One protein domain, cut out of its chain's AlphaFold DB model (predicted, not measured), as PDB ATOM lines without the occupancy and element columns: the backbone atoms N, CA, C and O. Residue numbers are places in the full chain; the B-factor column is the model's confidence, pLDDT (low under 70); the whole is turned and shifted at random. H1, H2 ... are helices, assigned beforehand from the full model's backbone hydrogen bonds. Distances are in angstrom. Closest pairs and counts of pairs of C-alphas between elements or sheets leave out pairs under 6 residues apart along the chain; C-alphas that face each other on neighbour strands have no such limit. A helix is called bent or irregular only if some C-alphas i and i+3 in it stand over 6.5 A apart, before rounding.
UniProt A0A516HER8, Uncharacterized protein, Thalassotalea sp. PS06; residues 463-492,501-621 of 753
ATOM      1  N   GLY A 463     154.742 252.807 279.554       77.19
ATOM      2  CA  GLY A 463     156.091 252.262 279.741       77.19
ATOM      3  C   GLY A 463     156.160 251.175 280.820       77.19
ATOM      4  O   GLY A 463     156.922 250.220 280.694       77.19
ATOM      5  N   PHE A 464     155.337 251.259 281.867       80.19
ATOM      6  CA  PHE A 464     155.216 250.181 282.852       80.19
ATOM      7  C   PHE A 464     154.481 248.957 282.284       80.19
ATOM      8  O   PHE A 464     154.879 247.820 282.541       80.19
ATOM      9  N   LEU A 465     153.466 249.167 281.446       82.88
ATOM     10  CA  LEU A 465     152.747 248.092 280.768       82.88
ATOM     11  C   LEU A 465     153.651 247.321 279.789       82.88
ATOM     12  O   LEU A 465     153.526 246.103 279.674       82.88
ATOM     13  N   ALA A 466     154.630 247.985 279.167       83.31
ATOM     14  CA  ALA A 466     155.696 247.324 278.407       83.31
ATOM     15  C   ALA A 466     156.491 246.315 279.251       83.31
ATOM     16  O   ALA A 466     156.779 245.201 278.811       83.31
ATOM     17  N   LEU A 467     156.824 246.687 280.489       86.88
ATOM     18  CA  LEU A 467     157.534 245.805 281.414       86.88
ATOM     19  C   LEU A 467     156.661 244.630 281.847       86.88
ATOM     20  O   LEU A 467     157.154 243.506 281.901       86.88
ATOM     21  N   LYS A 468     155.366 244.864 282.088       88.06
ATOM     22  CA  LYS A 468     154.408 243.780 282.343       88.06
ATOM     23  C   LYS A 468     154.285 242.838 281.148       88.06
ATOM     24  O   LYS A 468     154.272 241.631 281.351       88.06
ATOM     25  N   PHE A 469     154.273 243.358 279.919       90.69
ATOM     26  CA  PHE A 469     154.270 242.538 278.706       90.69
ATOM     27  C   PHE A 469     155.484 241.601 278.670       90.69
ATOM     28  O   PHE A 469     155.332 240.385 278.552       90.69
ATOM     29  N   VAL A 470     156.688 242.154 278.848       91.38
ATOM     30  CA  VAL A 470     157.946 241.388 278.899       91.38
ATOM     31  C   VAL A 470     157.907 240.331 279.996       91.38
ATOM     32  O   VAL A 470     158.301 239.184 279.781       91.38
ATOM     33  N   ALA A 471     157.413 240.713 281.166       91.69
ATOM     34  CA  ALA A 471     157.308 239.823 282.295       91.69
ATOM     35  C   ALA A 471     156.325 238.673 282.003       91.69
ATOM     36  O   ALA A 471     156.670 237.531 282.296       91.69
ATOM     37  N   ILE A 472     155.132 238.928 281.444       91.75
ATOM     38  CA  ILE A 472     154.129 237.882 281.143       91.75
ATOM     39  C   ILE A 472     154.738 236.849 280.191       91.75
ATOM     40  O   ILE A 472     154.623 235.641 280.414       91.75
ATOM     41  N   LEU A 473     155.454 237.308 279.161       93.06
ATOM     42  CA  LEU A 473     156.140 236.403 278.240       93.06
ATOM     43  C   LEU A 473     157.239 235.598 278.939       93.06
ATOM     44  O   LEU A 473     157.355 234.398 278.695       93.06
ATOM     45  N   ALA A 474     158.008 236.215 279.838       92.06
ATOM     46  CA  ALA A 474     159.014 235.516 280.635       92.06
ATOM     47  C   ALA A 474     158.397 234.490 281.602       92.06
ATOM     48  O   ALA A 474     158.962 233.413 281.799       92.06
ATOM     49  N   TYR A 475     157.237 234.796 282.190       91.94
ATOM     50  CA  TYR A 475     156.493 233.901 283.077       91.94
ATOM     51  C   TYR A 475     156.021 232.644 282.338       91.94
ATOM     52  O   TYR A 475     156.304 231.527 282.772       91.94
ATOM     53  N   PHE A 476     155.395 232.815 281.171       92.19
ATOM     54  CA  PHE A 476     154.936 231.705 280.322       92.19
ATOM     55  C   PHE A 476     156.025 231.123 279.399       92.19
ATOM     56  O   PHE A 476     155.721 230.271 278.555       92.19
ATOM     57  N   GLN A 477     157.277 231.568 279.554       92.94
ATOM     58  CA  GLN A 477     158.456 231.121 278.800       92.94
ATOM     59  C   GLN A 477     158.306 231.253 277.272       92.94
ATOM     60  O   GLN A 477     158.748 230.400 276.502       92.94
ATOM     61  N   LYS A 478     157.670 232.334 276.811       94.69
ATOM     62  CA  LYS A 478     157.414 232.641 275.390       94.69
ATOM     63  C   LYS A 478     158.579 233.394 274.755       94.69
ATOM     64  O   LYS A 478     158.460 234.528 274.289       94.69
ATOM     65  N   TRP A 479     159.753 232.769 274.814       94.62
ATOM     66  CA  TRP A 479     161.027 233.378 274.434       94.62
ATOM     67  C   TRP A 479     161.172 233.589 272.925       94.62
ATOM     68  O   TRP A 479     161.712 234.608 272.499       94.62
ATOM     69  N   ASN A 480     160.661 232.661 272.112       94.50
ATOM     70  CA  ASN A 480     160.690 232.786 270.653       94.50
ATOM     71  C   ASN A 480     159.792 233.932 270.182       94.50
ATOM     72  O   ASN A 480     160.175 234.720 269.320       94.50
ATOM     73  N   GLU A 481     158.618 234.063 270.790       94.75
ATOM     74  CA  GLU A 481     157.672 235.134 270.510       94.75
ATOM     75  C   GLU A 481     158.229 236.490 270.955       94.75
ATOM     76  O   GLU A 481     158.129 237.465 270.208       94.75
ATOM     77  N   LEU A 482     158.896 236.548 272.116       93.06
ATOM     78  CA  LEU A 482     159.618 237.742 272.561       93.06
ATOM     79  C   LEU A 482     160.753 238.115 271.590       93.06
ATOM     80  O   LEU A 482     160.863 239.284 271.216       93.06
ATOM     81  N   LYS A 483     161.556 237.144 271.127       91.62
ATOM     82  CA  LYS A 483     162.598 237.369 270.106       91.62
ATOM     83  C   LYS A 483     161.998 237.934 268.820       91.62
ATOM     84  O   LYS A 483     162.509 238.920 268.300       91.62
ATOM     85  N   TYR A 484     160.885 237.377 268.350       90.00
ATOM     86  CA  TYR A 484     160.212 237.855 267.143       90.00
ATOM     87  C   TYR A 484     159.696 239.299 267.282       90.00
ATOM     88  O   TYR A 484     159.839 240.105 266.360       90.00
ATOM     89  N   CYS A 485     159.175 239.672 268.457       89.56
ATOM     90  CA  CYS A 485     158.793 241.058 268.749       89.56
ATOM     91  C   CYS A 485     160.004 242.011 268.713       89.56
ATOM     92  O   CYS A 485     159.913 243.098 268.140       89.56
ATOM     93  N   LEU A 486     161.150 241.595 269.265       86.94
ATOM     94  CA  LEU A 486     162.403 242.368 269.248       86.94
ATOM     95  C   LEU A 486     163.012 242.503 267.844       86.94
ATOM     96  O   LEU A 486     163.624 243.518 267.516       86.94
ATOM     97  N   GLU A 487     162.836 241.504 266.986       85.12
ATOM     98  CA  GLU A 487     163.274 241.575 265.589       85.12
ATOM     99  C   GLU A 487     162.435 242.549 264.760       85.12
ATOM    100  O   GLU A 487     162.961 243.177 263.842       85.12
ATOM    101  N   TRP A 488     161.153 242.709 265.092       80.81
ATOM    102  CA  TRP A 488     160.292 243.721 264.477       80.81
ATOM    103  C   TRP A 488     160.521 245.126 265.038       80.81
ATOM    104  O   TRP A 488     160.426 246.098 264.296       80.81
ATOM    105  N   ALA A 489     160.841 245.227 266.333       67.25
ATOM    106  CA  ALA A 489     161.164 246.478 267.022       67.25
ATOM    107  C   ALA A 489     162.292 247.272 266.339       67.25
ATOM    108  O   ALA A 489     162.295 248.501 266.376       67.25
ATOM    109  N   LYS A 490     163.251 246.586 265.705       61.69
ATOM    110  CA  LYS A 490     164.315 247.243 264.943       61.69
ATOM    111  C   LYS A 490     163.783 247.729 263.590       61.69
ATOM    112  O   LYS A 490     163.288 246.907 262.814       61.69
ATOM    113  N   PRO A 491     163.937 249.019 263.232       50.25
ATOM    114  CA  PRO A 491     163.621 249.458 261.883       50.25
ATOM    115  C   PRO A 491     164.530 248.713 260.898       50.25
ATOM    116  O   PRO A 491     165.752 248.844 260.945       50.25
ATOM    117  N   ARG A 492     163.932 247.910 260.010       41.84
ATOM    118  CA  ARG A 492     164.616 247.347 258.839       41.84
ATOM    119  C   ARG A 492     165.013 248.511 257.925       41.84
ATOM    120  O   ARG A 492     164.160 249.018 257.201       41.84
ATOM    121  N   ASN A 501     156.528 254.967 268.809       53.47
ATOM    122  CA  ASN A 501     157.316 254.528 269.953       53.47
ATOM    123  C   ASN A 501     157.223 253.000 270.030       53.47
ATOM    124  O   ASN A 501     156.130 252.441 270.102       53.47
ATOM    125  N   VAL A 502     158.367 252.323 269.994       61.00
ATOM    126  CA  VAL A 502     158.424 250.872 270.148       61.00
ATOM    127  C   VAL A 502     158.246 250.531 271.625       61.00
ATOM    128  O   VAL A 502     158.850 251.166 272.487       61.00
ATOM    129  N   LEU A 503     157.391 249.552 271.926       71.44
ATOM    130  CA  LEU A 503     157.074 249.176 273.305       71.44
ATOM    131  C   LEU A 503     158.291 248.592 274.044       71.44
ATOM    132  O   LEU A 503     158.477 248.842 275.231       71.44
ATOM    133  N   LEU A 504     159.105 247.797 273.348       81.62
ATOM    134  CA  LEU A 504     160.337 247.235 273.896       81.62
ATOM    135  C   LEU A 504     161.484 248.235 273.744       81.62
ATOM    136  O   LEU A 504     161.572 248.948 272.746       81.62
ATOM    137  N   ALA A 505     162.378 248.243 274.732       79.12
ATOM    138  CA  ALA A 505     163.583 249.061 274.707       79.12
ATOM    139  C   ALA A 505     164.392 248.743 273.452       79.12
ATOM    140  O   ALA A 505     164.563 247.567 273.152       79.12
ATOM    141  N   SER A 506     164.901 249.758 272.754       75.69
ATOM    142  CA  SER A 506     165.624 249.618 271.478       75.69
ATOM    143  C   SER A 506     167.138 249.441 271.648       75.69
ATOM    144  O   SER A 506     167.828 249.076 270.694       75.69
ATOM    145  N   THR A 507     167.667 249.718 272.845       80.62
ATOM    146  CA  THR A 507     169.098 249.635 273.179       80.62
ATOM    147  C   THR A 507     169.319 249.163 274.618       80.62
ATOM    148  O   THR A 507     168.432 249.248 275.469       80.62
ATOM    149  N   ASP A 508     170.538 248.715 274.913       82.31
ATOM    150  CA  ASP A 508     171.019 248.408 276.264       82.31
ATOM    151  C   ASP A 508     170.961 249.628 277.206       82.31
ATOM    152  O   ASP A 508     170.528 249.509 278.353       82.31
ATOM    153  N   LYS A 509     171.295 250.827 276.710       84.00
ATOM    154  CA  LYS A 509     171.162 252.089 277.462       84.00
ATOM    155  C   LYS A 509     169.726 252.445 277.807       84.00
ATOM    156  O   LYS A 509     169.455 252.984 278.882       84.00
ATOM    157  N   GLU A 510     168.790 252.146 276.917       80.56
ATOM    158  CA  GLU A 510     167.379 252.338 277.217       80.56
ATOM    159  C   GLU A 510     166.899 251.359 278.296       80.56
ATOM    160  O   GLU A 510     166.186 251.778 279.210       80.56
ATOM    161  N   ILE A 511     167.364 250.104 278.260       85.31
ATOM    162  CA  ILE A 511     167.115 249.114 279.320       85.31
ATOM    163  C   ILE A 511     167.643 249.618 280.667       85.31
ATOM    164  O   ILE A 511     166.890 249.609 281.643       85.31
ATOM    165  N   GLU A 512     168.889 250.103 280.718       87.88
ATOM    166  CA  GLU A 512     169.518 250.683 281.916       87.88
ATOM    167  C   GLU A 512     168.648 251.795 282.531       87.88
ATOM    168  O   GLU A 512     168.331 251.777 283.725       87.88
ATOM    169  N   ARG A 513     168.193 252.738 281.699       84.75
ATOM    170  CA  ARG A 513     167.336 253.855 282.122       84.75
ATOM    171  C   ARG A 513     165.973 253.380 282.633       84.75
ATOM    172  O   ARG A 513     165.481 253.887 283.647       84.75
ATOM    173  N   ILE A 514     165.344 252.433 281.936       83.69
ATOM    174  CA  ILE A 514     164.013 251.925 282.287       83.69
ATOM    175  C   ILE A 514     164.064 251.186 283.623       83.69
ATOM    176  O   ILE A 514     163.304 251.531 284.529       83.69
ATOM    177  N   ILE A 515     164.975 250.219 283.786       87.06
ATOM    178  CA  ILE A 515     165.049 249.443 285.028       87.06
ATOM    179  C   ILE A 515     165.384 250.345 286.214       87.06
ATOM    180  O   ILE A 515     164.752 250.225 287.258       87.06
ATOM    181  N   PHE A 516     166.297 251.308 286.053       88.38
ATOM    182  CA  PHE A 516     166.652 252.221 287.136       88.38
ATOM    183  C   PHE A 516     165.489 253.133 287.532       88.38
ATOM    184  O   PHE A 516     165.179 253.251 288.719       88.38
ATOM    185  N   SER A 517     164.803 253.751 286.570       83.31
ATOM    186  CA  SER A 517     163.679 254.651 286.868       83.31
ATOM    187  C   SER A 517     162.473 253.920 287.472       83.31
ATOM    188  O   SER A 517     161.810 254.475 288.347       83.31
ATOM    189  N   LYS A 518     162.223 252.664 287.075       83.56
ATOM    190  CA  LYS A 518     161.028 251.893 287.464       83.56
ATOM    191  C   LYS A 518     161.241 250.869 288.570       83.56
ATOM    192  O   LYS A 518     160.259 250.291 289.025       83.56
ATOM    193  N   PHE A 519     162.474 250.651 289.023       86.19
ATOM    194  CA  PHE A 519     162.823 249.571 289.952       86.19
ATOM    195  C   PHE A 519     161.902 249.465 291.175       86.19
ATOM    196  O   PHE A 519     161.363 248.397 291.423       86.19
ATOM    197  N   GLU A 520     161.668 250.566 291.898       83.44
ATOM    198  CA  GLU A 520     160.816 250.562 293.099       83.44
ATOM    199  C   GLU A 520     159.363 250.212 292.765       83.44
ATOM    200  O   GLU A 520     158.717 249.440 293.467       83.44
ATOM    201  N   THR A 521     158.849 250.744 291.652       80.19
ATOM    202  CA  THR A 521     157.507 250.419 291.164       80.19
ATOM    203  C   THR A 521     157.404 248.940 290.814       80.19
ATOM    204  O   THR A 521     156.418 248.311 291.168       80.19
ATOM    205  N   ILE A 522     158.411 248.361 290.157       83.00
ATOM    206  CA  ILE A 522     158.425 246.934 289.808       83.00
ATOM    207  C   ILE A 522     158.532 246.071 291.072       83.00
ATOM    208  O   ILE A 522     157.806 245.092 291.201       83.00
ATOM    209  N   ASN A 523     159.414 246.443 292.002       82.94
ATOM    210  CA  ASN A 523     159.684 245.703 293.234       82.94
ATOM    211  C   ASN A 523     158.459 245.624 294.156       82.94
ATOM    212  O   ASN A 523     158.274 244.626 294.838       82.94
ATOM    213  N   ASN A 524     157.615 246.656 294.153       79.38
ATOM    214  CA  ASN A 524     156.417 246.706 294.991       79.38
ATOM    215  C   ASN A 524     155.167 246.118 294.308       79.38
ATOM    216  O   ASN A 524     154.100 246.085 294.919       79.38
ATOM    217  N   ASN A 525     155.269 245.680 293.047       76.94
ATOM    218  CA  ASN A 525     154.136 245.178 292.272       76.94
ATOM    219  C   ASN A 525     154.123 243.645 292.176       76.94
ATOM    220  O   ASN A 525     155.134 243.001 291.891       76.94
ATOM    221  N   HIS A 526     152.926 243.084 292.330       74.31
ATOM    222  CA  HIS A 526     152.648 241.651 292.249       74.31
ATOM    223  C   HIS A 526     151.585 241.400 291.171       74.31
ATOM    224  O   HIS A 526     150.718 242.253 290.951       74.31
ATOM    225  N   TRP A 527     151.623 240.243 290.506       68.12
ATOM    226  CA  TRP A 527     150.487 239.799 289.685       68.12
ATOM    227  C   TRP A 527     149.370 239.223 290.555       68.12
ATOM    228  O   TRP A 527     149.629 238.751 291.662       68.12
ATOM    229  N   PHE A 528     148.137 239.291 290.034       52.03
ATOM    230  CA  PHE A 528     146.868 238.839 290.621       52.03
ATOM    231  C   PHE A 528     146.983 237.835 291.790       52.03
ATOM    232  O   PHE A 528     147.589 236.772 291.672       52.03
ATOM    233  N   PHE A 529     146.303 238.157 292.899       46.00
ATOM    234  CA  PHE A 529     146.224 237.382 294.150       46.00
ATOM    235  C   PHE A 529     147.535 237.213 294.939       46.00
ATOM    236  O   PHE A 529     147.753 236.147 295.507       46.00
ATOM    237  N   GLU A 530     148.387 238.242 295.023       50.62
ATOM    238  CA  GLU A 530     149.474 238.337 296.029       50.62
ATOM    239  C   GLU A 530     150.513 237.186 296.018       50.62
ATOM    240  O   GLU A 530     151.245 237.010 296.988       50.62
ATOM    241  N   ARG A 531     150.602 236.375 294.950       58.72
ATOM    242  CA  ARG A 531     151.419 235.139 294.953       58.72
ATOM    243  C   ARG A 531     152.730 235.208 294.175       58.72
ATOM    244  O   ARG A 531     153.612 234.392 294.444       58.72
ATOM    245  N   HIS A 532     152.870 236.125 293.217       68.88
ATOM    246  CA  HIS A 532     154.066 236.198 292.374       68.88
ATOM    247  C   HIS A 532     154.577 237.625 292.206       68.88
ATOM    248  O   HIS A 532     153.898 238.486 291.640       68.88
ATOM    249  N   ASP A 533     155.820 237.831 292.637       81.19
ATOM    250  CA  ASP A 533     156.580 239.050 292.386       81.19
ATOM    251  C   ASP A 533     156.806 239.206 290.881       81.19
ATOM    252  O   ASP A 533     157.266 238.279 290.205       81.19
ATOM    253  N   ILE A 534     156.528 240.394 290.343       86.06
ATOM    254  CA  ILE A 534     156.754 240.683 288.918       86.06
ATOM    255  C   ILE A 534     158.256 240.863 288.630       86.06
ATOM    256  O   ILE A 534     158.735 240.556 287.532       86.06
ATOM    257  N   LEU A 535     159.022 241.323 289.626       90.25
ATOM    258  CA  LEU A 535     160.429 241.706 289.492       90.25
ATOM    259  C   LEU A 535     161.336 240.616 288.888       90.25
ATOM    260  O   LEU A 535     162.045 240.934 287.929       90.25
ATOM    261  N   PRO A 536     161.319 239.346 289.344       91.19
ATOM    262  CA  PRO A 536     162.157 238.307 288.746       91.19
ATOM    263  C   PRO A 536     161.881 238.111 287.251       91.19
ATOM    264  O   PRO A 536     162.814 237.978 286.462       91.19
ATOM    265  N   PHE A 537     160.612 238.141 286.834       92.50
ATOM    266  CA  PHE A 537     160.222 237.942 285.436       92.50
ATOM    267  C   PHE A 537     160.592 239.135 284.556       92.50
ATOM    268  O   PHE A 537     161.072 238.940 283.437       92.50
ATOM    269  N   VAL A 538     160.467 240.360 285.080       92.31
ATOM    270  CA  VAL A 538     160.995 241.561 284.415       92.31
ATOM    271  C   VAL A 538     162.504 241.435 284.227       92.31
ATOM    272  O   VAL A 538     162.986 241.589 283.108       92.31
ATOM    273  N   CYS A 539     163.260 241.090 285.275       93.94
ATOM    274  CA  CYS A 539     164.711 240.919 285.178       93.94
ATOM    275  C   CYS A 539     165.106 239.852 284.148       93.94
ATOM    276  O   CYS A 539     166.050 240.072 283.390       93.94
ATOM    277  N   ARG A 540     164.372 238.733 284.059       94.19
ATOM    278  CA  ARG A 540     164.622 237.702 283.034       94.19
ATOM    279  C   ARG A 540     164.419 238.257 281.633       94.19
ATOM    280  O   ARG A 540     165.303 238.137 280.791       94.19
ATOM    281  N   GLY A 541     163.277 238.888 281.383       93.38
ATOM    282  CA  GLY A 541     162.982 239.435 280.066       93.38
ATOM    283  C   GLY A 541     163.882 240.612 279.671       93.38
ATOM    284  O   GLY A 541     164.168 240.786 278.488       93.38
ATOM    285  N   LEU A 542     164.392 241.388 280.633       93.44
ATOM    286  CA  LEU A 542     165.395 242.426 280.375       93.44
ATOM    287  C   LEU A 542     166.778 241.830 280.084       93.44
ATOM    288  O   LEU A 542     167.417 242.261 279.127       93.44
ATOM    289  N   LEU A 543     167.225 240.805 280.823       95.00
ATOM    290  CA  LEU A 543     168.464 240.090 280.487       95.00
ATOM    291  C   LEU A 543     168.371 239.452 279.093       95.00
ATOM    292  O   LEU A 543     169.308 239.558 278.309       95.00
ATOM    293  N   PHE A 544     167.227 238.855 278.755       95.06
ATOM    294  CA  PHE A 544     166.965 238.318 277.419       95.06
ATOM    295  C   PHE A 544     167.150 239.382 276.325       95.06
ATOM    296  O   PHE A 544     167.795 239.126 275.310       95.06
ATOM    297  N   GLN A 545     166.634 240.596 276.542       92.56
ATOM    298  CA  GLN A 545     166.820 241.716 275.615       92.56
ATOM    299  C   GLN A 545     168.284 242.155 275.511       92.56
ATOM    300  O   GLN A 545     168.757 242.425 274.411       92.56
ATOM    301  N   LEU A 546     169.026 242.190 276.621       92.50
ATOM    302  CA  LEU A 546     170.459 242.516 276.607       92.50
ATOM    303  C   LEU A 546     171.266 241.509 275.780       92.50
ATOM    304  O   LEU A 546     172.102 241.906 274.971       92.50
ATOM    305  N   VAL A 547     170.966 240.219 275.934       93.50
ATOM    306  CA  VAL A 547     171.560 239.132 275.143       93.50
ATOM    307  C   VAL A 547     171.212 239.286 273.662       93.50
ATOM    308  O   VAL A 547     172.106 239.221 272.820       93.50
ATOM    309  N   PHE A 548     169.951 239.588 273.337       92.12
ATOM    310  CA  PHE A 548     169.531 239.887 271.964       92.12
ATOM    311  C   PHE A 548     170.294 241.072 271.358       92.12
ATOM    312  O   PHE A 548     170.734 241.009 270.211       92.12
ATOM    313  N   TYR A 549     170.465 242.168 272.100       88.50
ATOM    314  CA  TYR A 549     171.184 243.334 271.589       88.50
ATOM    315  C   TYR A 549     172.649 243.020 271.335       88.50
ATOM    316  O   TYR A 549     173.119 243.286 270.228       88.50
ATOM    317  N   TYR A 550     173.307 242.358 272.284       89.81
ATOM    318  CA  TYR A 550     174.690 241.926 272.129       89.81
ATOM    319  C   TYR A 550     174.883 240.973 270.939       89.81
ATOM    320  O   TYR A 550     175.836 241.136 270.181       89.81
ATOM    321  N   GLU A 551     173.954 240.036 270.706       89.62
ATOM    322  CA  GLU A 551     173.965 239.156 269.524       89.62
ATOM    323  C   GLU A 551     173.953 239.950 268.210       89.62
ATOM    324  O   GLU A 551     174.615 239.569 267.246       89.62
ATOM    325  N   LYS A 552     173.213 241.062 268.158       86.19
ATOM    326  CA  LYS A 552     173.050 241.847 266.928       86.19
ATOM    327  C   LYS A 552     174.132 242.903 266.714       86.19
ATOM    328  O   LYS A 552     174.425 243.204 265.561       86.19
ATOM    329  N   THR A 553     174.646 243.524 267.772       82.69
ATOM    330  CA  THR A 553     175.603 244.642 267.667       82.69
ATOM    331  C   THR A 553     177.043 244.212 267.922       82.69
ATOM    332  O   THR A 553     177.957 244.879 267.447       82.69
ATOM    333  N   GLY A 554     177.262 243.129 268.675       79.06
ATOM    334  CA  GLY A 554     178.582 242.725 269.166       79.06
ATOM    335  C   GLY A 554     179.183 243.671 270.215       79.06
ATOM    336  O   GLY A 554     180.259 243.382 270.735       79.06
ATOM    337  N   ASP A 555     178.491 244.764 270.540       74.62
ATOM    338  CA  ASP A 555     178.930 245.813 271.459       74.62
ATOM    339  C   ASP A 555     177.961 245.912 272.642       74.62
ATOM    340  O   ASP A 555     176.742 245.800 272.469       74.62
ATOM    341  N   PHE A 556     178.515 246.086 273.839       78.50
ATOM    342  CA  PHE A 556     177.774 246.165 275.091       78.50
ATOM    343  C   PHE A 556     178.384 247.238 275.981       78.50
ATOM    344  O   PHE A 556     179.549 247.153 276.378       78.50
ATOM    345  N   SER A 557     177.590 248.245 276.326       76.88
ATOM    346  CA  SER A 557     178.073 249.320 277.180       76.88
ATOM    347  C   SER A 557     178.012 248.926 278.658       76.88
ATOM    348  O   SER A 557     177.077 248.266 279.111       76.88
ATOM    349  N   HIS A 558     178.991 249.375 279.450       77.38
ATOM    350  CA  HIS A 558     178.933 249.201 280.902       77.38
ATOM    351  C   HIS A 558     177.693 249.884 281.486       77.38
ATOM    352  O   HIS A 558     177.392 251.034 281.150       77.38
ATOM    353  N   PHE A 559     177.007 249.181 282.384       84.44
ATOM    354  CA  PHE A 559     175.852 249.697 283.114       84.44
ATOM    355  C   PHE A 559     176.307 250.582 284.278       84.44
ATOM    356  O   PHE A 559     177.317 250.301 284.922       84.44
ATOM    357  N   PHE A 560     175.537 251.628 284.577       81.69
ATOM    358  CA  PHE A 560     175.693 252.491 285.749       81.69
ATOM    359  C   PHE A 560     177.109 253.054 285.915       81.69
ATOM    360  O   PHE A 560     177.745 252.932 286.964       81.69
ATOM    361  N   THR A 561     177.608 253.724 284.877       77.44
ATOM    362  CA  THR A 561     178.932 254.374 284.890       77.44
ATOM    363  C   THR A 561     178.971 255.666 285.719       77.44
ATOM    364  O   THR A 561     180.050 256.183 286.006       77.44
ATOM    365  N   SER A 562     177.812 256.187 286.134       74.56
ATOM    366  CA  SER A 562     177.658 257.429 286.903       74.56
ATOM    367  C   SER A 562     176.522 257.328 287.940       74.56
ATOM    368  O   SER A 562     175.800 256.330 287.992       74.56
ATOM    369  N   GLY A 563     176.427 258.301 288.853       75.00
ATOM    370  CA  GLY A 563     175.458 258.314 289.964       75.00
ATOM    371  C   GLY A 563     176.087 258.588 291.335       75.00
ATOM    372  O   GLY A 563     177.304 258.468 291.509       75.00
ATOM    373  N   GLY A 564     175.253 258.979 292.298       73.56
ATOM    374  CA  GLY A 564     175.669 259.308 293.668       73.56
ATOM    375  C   GLY A 564     175.628 258.118 294.634       73.56
ATOM    376  O   GLY A 564     175.068 257.067 294.333       73.56
ATOM    377  N   LEU A 565     176.156 258.312 295.846       69.88
ATOM    378  CA  LEU A 565     176.187 257.288 296.903       69.88
ATOM    379  C   LEU A 565     174.796 256.731 297.257       69.88
ATOM    380  O   LEU A 565     174.638 255.547 297.548       69.88
ATOM    381  N   SER A 566     173.777 257.593 297.216       73.44
ATOM    382  CA  SER A 566     172.381 257.236 297.480       73.44
ATOM    383  C   SER A 566     171.787 256.304 296.422       73.44
ATOM    384  O   SER A 566     170.820 255.600 296.703       73.44
ATOM    385  N   GLU A 567     172.346 256.292 295.211       81.12
ATOM    386  CA  GLU A 567     171.870 255.484 294.085       81.12
ATOM    387  C   GLU A 567     172.624 254.155 293.974       81.12
ATOM    388  O   GLU A 567     172.054 253.179 293.484       81.12
ATOM    389  N   SER A 568     173.861 254.084 294.484       80.69
ATOM    390  CA  SER A 568     174.723 252.898 294.409       80.69
ATOM    391  C   SER A 568     174.035 251.625 294.899       80.69
ATOM    392  O   SER A 568     174.061 250.617 294.203       80.69
ATOM    393  N   ARG A 569     173.341 251.662 296.047       81.75
ATOM    394  CA  ARG A 569     172.650 250.476 296.596       81.75
ATOM    395  C   ARG A 569     171.599 249.918 295.632       81.75
ATOM    396  O   ARG A 569     171.481 248.706 295.471       81.75
ATOM    397  N   LYS A 570     170.846 250.808 294.987       87.44
ATOM    398  CA  LYS A 570     169.822 250.453 294.002       87.44
ATOM    399  C   LYS A 570     170.457 249.896 292.728       87.44
ATOM    400  O   LYS A 570     170.004 248.875 292.223       87.44
ATOM    401  N   GLN A 571     171.525 250.532 292.242       91.06
ATOM    402  CA  GLN A 571     172.287 250.086 291.069       91.06
ATOM    403  C   GLN A 571     172.896 248.689 291.287       91.06
ATOM    404  O   GLN A 571     172.715 247.811 290.444       91.06
ATOM    405  N   THR A 572     173.524 248.451 292.445       88.81
ATOM    406  CA  THR A 572     174.069 247.145 292.851       88.81
ATOM    407  C   THR A 572     172.978 246.087 292.842       88.81
ATOM    408  O   THR A 572     173.113 245.061 292.178       88.81
ATOM    409  N   ARG A 573     171.846 246.371 293.500       91.00
ATOM    410  CA  ARG A 573     170.735 245.423 293.585       91.00
ATOM    411  C   ARG A 573     170.176 245.045 292.212       91.00
ATOM    412  O   ARG A 573     169.859 243.881 291.982       91.00
ATOM    413  N   ILE A 574     170.060 246.011 291.301       92.81
ATOM    414  CA  ILE A 574     169.618 245.765 289.924       92.81
ATOM    415  C   ILE A 574     170.581 244.815 289.199       92.81
ATOM    416  O   ILE A 574     170.129 243.847 288.586       92.81
ATOM    417  N   LEU A 575     171.889 245.079 289.270       94.44
ATOM    418  CA  LEU A 575     172.903 244.263 288.598       94.44
ATOM    419  C   LEU A 575     172.920 242.829 289.131       94.44
ATOM    420  O   LEU A 575     172.894 241.892 288.336       94.44
ATOM    421  N   GLU A 576     172.882 242.650 290.453       94.19
ATOM    422  CA  GLU A 576     172.779 241.328 291.084       94.19
ATOM    423  C   GLU A 576     171.554 240.555 290.583       94.19
ATOM    424  O   GLU A 576     171.659 239.390 290.199       94.19
ATOM    425  N   LEU A 577     170.385 241.203 290.553       94.44
ATOM    426  CA  LEU A 577     169.146 240.568 290.112       94.44
ATOM    427  C   LEU A 577     169.199 240.143 288.646       94.44
ATOM    428  O   LEU A 577     168.707 239.057 288.335       94.44
ATOM    429  N   LEU A 578     169.796 240.958 287.769       94.88
ATOM    430  CA  LEU A 578     170.012 240.616 286.361       94.88
ATOM    431  C   LEU A 578     170.985 239.439 286.221       94.88
ATOM    432  O   LEU A 578     170.658 238.470 285.541       94.88
ATOM    433  N   ILE A 579     172.136 239.481 286.900       95.81
ATOM    434  CA  ILE A 579     173.150 238.412 286.873       95.81
ATOM    435  C   ILE A 579     172.548 237.078 287.338       95.81
ATOM    436  O   ILE A 579     172.759 236.046 286.700       95.81
ATOM    437  N   ASN A 580     171.725 237.102 288.387       95.56
ATOM    438  CA  ASN A 580     171.069 235.910 288.929       95.56
ATOM    439  C   ASN A 580     170.072 235.250 287.959       95.56
ATOM    440  O   ASN A 580     169.643 234.124 288.208       95.56
ATOM    441  N   GLN A 581     169.705 235.899 286.846       95.19
ATOM    442  CA  GLN A 581     168.845 235.291 285.822       95.19
ATOM    443  C   GLN A 581     169.610 234.464 284.777       95.19
ATOM    444  O   GLN A 581     168.961 233.853 283.929       95.19
ATOM    445  N   GLN A 582     170.949 234.402 284.827       95.25
ATOM    446  CA  GLN A 582     171.781 233.695 283.840       95.25
ATOM    447  C   GLN A 582     171.285 232.271 283.547       95.25
ATOM    448  O   GLN A 582     170.987 231.955 282.399       95.25
ATOM    449  N   GLN A 583     171.144 231.442 284.586       92.69
ATOM    450  CA  GLN A 583     170.762 230.031 284.441       92.69
ATOM    451  C   GLN A 583     169.397 229.865 283.763       92.69
ATOM    452  O   GLN A 583     169.204 228.955 282.960       92.69
ATOM    453  N   PHE A 584     168.451 230.764 284.055       92.19
ATOM    454  CA  PHE A 584     167.143 230.751 283.405       92.19
ATOM    455  C   PHE A 584     167.273 231.036 281.911       92.19
ATOM    456  O   PHE A 584     166.678 230.313 281.120       92.19
ATOM    457  N   ILE A 585     168.066 232.045 281.529       92.81
ATOM    458  CA  ILE A 585     168.263 232.417 280.120       92.81
ATOM    459  C   ILE A 585     169.031 231.345 279.341       92.81
ATOM    460  O   ILE A 585     168.720 231.095 278.178       92.81
ATOM    461  N   GLU A 586     169.976 230.660 279.982       91.31
ATOM    462  CA  GLU A 586     170.671 229.505 279.399       91.31
ATOM    463  C   GLU A 586     169.713 228.341 279.132       91.31
ATOM    464  O   GLU A 586     169.758 227.739 278.059       91.31
ATOM    465  N   TYR A 587     168.797 228.066 280.065       89.06
ATOM    466  CA  TYR A 587     167.795 227.010 279.915       89.06
ATOM    467  C   TYR A 587     166.768 227.299 278.805       89.06
ATOM    468  O   TYR A 587     166.169 226.368 278.271       89.06
ATOM    469  N   CYS A 588     166.580 228.564 278.401       87.62
ATOM    470  CA  CYS A 588     165.655 228.930 277.323       87.62
ATOM    471  C   CYS A 588     165.999 228.301 275.967       87.62
ATOM    472  O   CYS A 588     165.112 228.167 275.126       87.62
ATOM    473  N   GLY A 589     167.281 228.015 275.706       86.56
ATOM    474  CA  GLY A 589     167.746 227.437 274.439       86.56
ATOM    475  C   GLY A 589     167.611 228.340 273.201       86.56
ATOM    476  O   GLY A 589     167.710 227.845 272.083       86.56
ATOM    477  N   VAL A 590     167.368 229.647 273.370       92.19
ATOM    478  CA  VAL A 590     167.203 230.605 272.252       92.19
ATOM    479  C   VAL A 590     168.529 231.214 271.779       92.19
ATOM    480  O   VAL A 590     168.652 231.590 270.611       92.19
ATOM    481  N   PHE A 591     169.506 231.332 272.679       93.00
ATOM    482  CA  PHE A 591     170.829 231.897 272.413       93.00
ATOM    483  C   PHE A 591     171.918 230.913 272.834       93.00
ATOM    484  O   PHE A 591     171.714 230.107 273.742       93.00
ATOM    485  N   ASP A 592     173.097 231.034 272.226       92.00
ATOM    486  CA  ASP A 592     174.268 230.261 272.629       92.00
ATOM    487  C   ASP A 592     174.695 230.610 274.064       92.00
ATOM    488  O   ASP A 592     174.843 231.784 274.421       92.00
ATOM    489  N   SER A 593     174.984 229.594 274.884       92.06
ATOM    490  CA  SER A 593     175.410 229.782 276.283       92.06
ATOM    491  C   SER A 593     176.671 230.644 276.415       92.06
ATOM    492  O   SER A 593     176.832 231.379 277.390       92.06
ATOM    493  N   SER A 594     177.557 230.602 275.414       93.19
ATOM    494  CA  SER A 594     178.764 231.433 275.360       93.19
ATOM    495  C   SER A 594     178.438 232.924 275.223       93.19
ATOM    496  O   SER A 594     179.119 233.760 275.817       93.19
ATOM    497  N   LEU A 595     177.379 233.262 274.486       92.94
ATOM    498  CA  LEU A 595     176.920 234.629 274.276       92.94
ATOM    499  C   LEU A 595     176.276 235.179 275.551       92.94
ATOM    500  O   LEU A 595     176.609 236.283 275.983       92.94
ATOM    501  N   ILE A 596     175.443 234.367 276.206       94.38
ATOM    502  CA  ILE A 596     174.836 234.699 277.502       94.38
ATOM    503  C   ILE A 596     175.928 234.949 278.550       94.38
ATOM    504  O   ILE A 596     175.926 235.983 279.217       94.38
ATOM    505  N   SER A 597     176.911 234.047 278.637       93.50
ATOM    506  CA  SER A 597     178.036 234.165 279.572       93.50
ATOM    507  C   SER A 597     178.839 235.454 279.372       93.50
ATOM    508  O   SER A 597     179.253 236.073 280.351       93.50
ATOM    509  N   ARG A 598     179.033 235.902 278.122       93.50
ATOM    510  CA  ARG A 598     179.716 237.174 277.822       93.50
ATOM    511  C   ARG A 598     178.935 238.380 278.331       93.50
ATOM    512  O   ARG A 598     179.516 239.225 279.002       93.50
ATOM    513  N   VAL A 599     177.628 238.444 278.070       93.69
ATOM    514  CA  VAL A 599     176.777 239.539 278.575       93.69
ATOM    515  C   VAL A 599     176.780 239.574 280.100       93.69
ATOM    516  O   VAL A 599     176.948 240.636 280.695       93.69
ATOM    517  N   VAL A 600     176.678 238.415 280.750       94.88
ATOM    518  CA  VAL A 600     176.749 238.332 282.215       94.88
ATOM    519  C   VAL A 600     178.129 238.742 282.742       94.88
ATOM    520  O   VAL A 600     178.201 239.390 283.783       94.88
ATOM    521  N   SER A 601     179.215 238.434 282.027       94.06
ATOM    522  CA  SER A 601     180.556 238.933 282.364       94.06
ATOM    523  C   SER A 601     180.602 240.461 282.350       94.06
ATOM    524  O   SER A 601     181.036 241.053 283.331       94.06
ATOM    525  N   TYR A 602     180.059 241.111 281.316       93.38
ATOM    526  CA  TYR A 602     179.999 242.577 281.268       93.38
ATOM    527  C   TYR A 602     179.169 243.186 282.407       93.38
ATOM    528  O   TYR A 602     179.501 244.261 282.921       93.38
ATOM    529  N   LEU A 603     178.094 242.516 282.829       94.56
ATOM    530  CA  LEU A 603     177.311 242.938 283.994       94.56
ATOM    531  C   LEU A 603     178.105 242.784 285.300       94.56
ATOM    532  O   LEU A 603     178.050 243.681 286.141       94.56
ATOM    533  N   LYS A 604     178.880 241.703 285.455       94.88
ATOM    534  CA  LYS A 604     179.793 241.505 286.597       94.88
ATOM    535  C   LYS A 604     180.903 242.558 286.626       94.88
ATOM    536  O   LYS A 604     181.172 243.117 287.685       94.88
ATOM    537  N   ASP A 605     181.471 242.905 285.474       93.62
ATOM    538  CA  ASP A 605     182.462 243.981 285.366       93.62
ATOM    539  C   ASP A 605     181.846 245.339 285.732       93.62
ATOM    540  O   ASP A 605     182.456 246.151 286.427       93.62
ATOM    541  N   SER A 606     180.598 245.579 285.315       93.44
ATOM    542  CA  SER A 606     179.845 246.785 285.690       93.44
ATOM    543  C   SER A 606     179.589 246.849 287.201       93.44
ATOM    544  O   SER A 606     179.709 247.920 287.795       93.44
ATOM    545  N   LEU A 607     179.302 245.707 287.837       92.56
ATOM    546  CA  LEU A 607     179.139 245.598 289.288       92.56
ATOM    547  C   LEU A 607     180.453 245.899 290.026       92.56
ATOM    548  O   LEU A 607     180.463 246.750 290.912       92.56
ATOM    549  N   ALA A 608     181.569 245.303 289.603       90.50
ATOM    550  CA  ALA A 608     182.885 245.570 290.187       90.50
ATOM    551  C   ALA A 608     183.301 247.048 290.038       90.50
ATOM    552  O   ALA A 608     183.826 247.671 290.968       90.50
ATOM    553  N   ASN A 609     183.015 247.655 288.881       89.00
ATOM    554  CA  ASN A 609     183.255 249.081 288.644       89.00
ATOM    555  C   ASN A 609     182.392 249.971 289.549       89.00
ATOM    556  O   ASN A 609     182.880 250.977 290.076       89.00
ATOM    557  N   LEU A 610     181.123 249.610 289.754       88.00
ATOM    558  CA  LEU A 610     180.216 250.306 290.662       88.00
ATOM    559  C   LEU A 610     180.687 250.217 292.118       88.00
ATOM    560  O   LEU A 610     180.660 251.227 292.822       88.00
ATOM    561  N   GLU A 611     181.142 249.050 292.565       84.12
ATOM    562  CA  GLU A 611     181.698 248.847 293.908       84.12
ATOM    563  C   GLU A 611     182.963 249.687 294.112       84.12
ATOM    564  O   GLU A 611     183.049 250.457 295.069       84.12
ATOM    565  N   SER A 612     183.897 249.653 293.154       83.75
ATOM    566  CA  SER A 612     185.105 250.491 293.166       83.75
ATOM    567  C   SER A 612     184.772 251.985 293.227       83.75
ATOM    568  O   SER A 612     185.348 252.739 294.018       83.75
ATOM    569  N   ARG A 613     183.793 252.431 292.431       82.88
ATOM    570  CA  ARG A 613     183.307 253.816 292.430       82.88
ATOM    571  C   ARG A 613     182.642 254.191 293.750       82.88
ATOM    572  O   ARG A 613     182.912 255.268 294.275       82.88
ATOM    573  N   THR A 614     181.808 253.316 294.301       77.12
ATOM    574  CA  THR A 614     181.124 253.537 295.581       77.12
ATOM    575  C   THR A 614     182.133 253.635 296.717       77.12
ATOM    576  O   THR A 614     182.039 254.557 297.520       77.12
ATOM    577  N   ASN A 615     183.161 252.784 296.721       71.00
ATOM    578  CA  ASN A 615     184.264 252.860 297.674       71.00
ATOM    579  C   ASN A 615     185.014 254.190 297.563       71.00
ATOM    580  O   ASN A 615     185.248 254.835 298.579       71.00
ATOM    581  N   LYS A 616     185.315 254.667 296.347       71.31
ATOM    582  CA  LYS A 616     185.925 255.995 296.136       71.31
ATOM    583  C   LYS A 616     185.035 257.141 296.631       71.31
ATOM    584  O   LYS A 616     185.539 258.088 297.226       71.31
ATOM    585  N   LEU A 617     183.724 257.068 296.401       66.38
ATOM    586  CA  LEU A 617     182.770 258.080 296.870       66.38
ATOM    587  C   LEU A 617     182.632 258.071 298.398       66.38
ATOM    588  O   LEU A 617     182.680 259.133 299.003       66.38
ATOM    589  N   LEU A 618     182.544 256.893 299.025       61.31
ATOM    590  CA  LEU A 618     182.586 256.734 300.485       61.31
ATOM    591  C   LEU A 618     183.888 257.290 301.069       61.31
ATOM    592  O   LEU A 618     183.883 257.940 302.111       61.31
ATOM    593  N   VAL A 619     185.001 257.047 300.376       58.53
ATOM    594  CA  VAL A 619     186.329 257.513 300.766       58.53
ATOM    595  C   VAL A 619     186.414 259.039 300.805       58.53
ATOM    596  O   VAL A 619     187.087 259.562 301.692       58.53
ATOM    597  N   ASN A 620     185.696 259.716 299.907       54.00
ATOM    598  CA  ASN A 620     185.717 261.166 299.715       54.00
ATOM    599  C   ASN A 620     184.506 261.903 300.321       54.00
ATOM    600  O   ASN A 620     184.432 263.125 300.225       54.00
ATOM    601  N   CYS A 621     183.539 261.194 300.911       50.91
ATOM    602  CA  CYS A 621     182.405 261.817 301.591       50.91
ATOM    603  C   CYS A 621     182.843 262.337 302.965       50.91
ATOM    604  O   CYS A 621     183.079 261.549 303.881       50.91
TER     605      CYS A 621
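This is residues 463 to 492 and 501 to 621 of the 753 residues of an uncharacterized protein of Thalassotalea sp. PS06 (UniProt A0A516HER8). The longest helix, H7, forms one side of the body with H5 antiparallel alongside it, while H4 runs through the middle and crosses the end of H5 and the first part of H7. H3 lies beside H4, the H1-H2 hairpin is on the side of H4 away from H7, and short H6 folds against H7's beginning. The printed part has 151 residues with seven named helices, H1 to H7 in chain order, and no named strand: all helix. It is compact, with a radius of gyration of the C-alphas of 15.4 A and spans of 48 by 40 by 31 A.

H7, residues 593 to 620, touches H5, residues 565 to 579, at a shallow tilt of 16 degrees, opposite ways; their closest C-alphas, Ile 579 and Val 600, are 5.9 A apart. The hub is H4, residues 534 to 553, touching five helices. Its residues 546 to 551 touch H7, closest at C-alphas Val 547 and Ile 596, 6.0 A. H1, residues 463 to 475, touches H4 about perpendicular at 88 degrees, with C-alphas Ala 471 and Val 538 closest at 4.6 A. H3, residues 508 to 523, forms a hairpin with H4, closest at C-alphas Asn 523 and Leu 535, 5.5 A. H2, residues 479 to 489, forms a hairpin with H1, closest at C-alphas Leu 473 and Leu 482, 6.8 A. H6, residues 582 to 587, forms a hairpin with H7, closest at C-alphas Glu 586 and Ser 593, 5.7 A. Every O i to N i+4 pair is within hydrogen-bond range in H2, H4, H6 and H7, against 8 of 9 in H1, 10 of 12 in H3 and 9 of 11 in H5.

H7 measures 40.5 A, ending with C-alpha 620 at (185.717, 261.166, 299.715); H4 measures 28.7 A. H1 begins with C-alpha 463 at (156.091, 252.262, 279.741). H3 is irregular, C-alphas 517 and 520 being 8.0 A apart; H5 only just is, with C-alphas 566 and 569 6.8 A apart.

The farthest C-alphas, Arg 492 and Cys 621, are 48.5 A apart. Residues 493 to 500 are not printed, and C-alphas 492 and 501 stand 15.1 A apart across this cut. The link from H4 to H5 is long. Model confidence is under 70 at residues 489 to 492, 501 to 502, 527 to 532, 565 and 617 to 621.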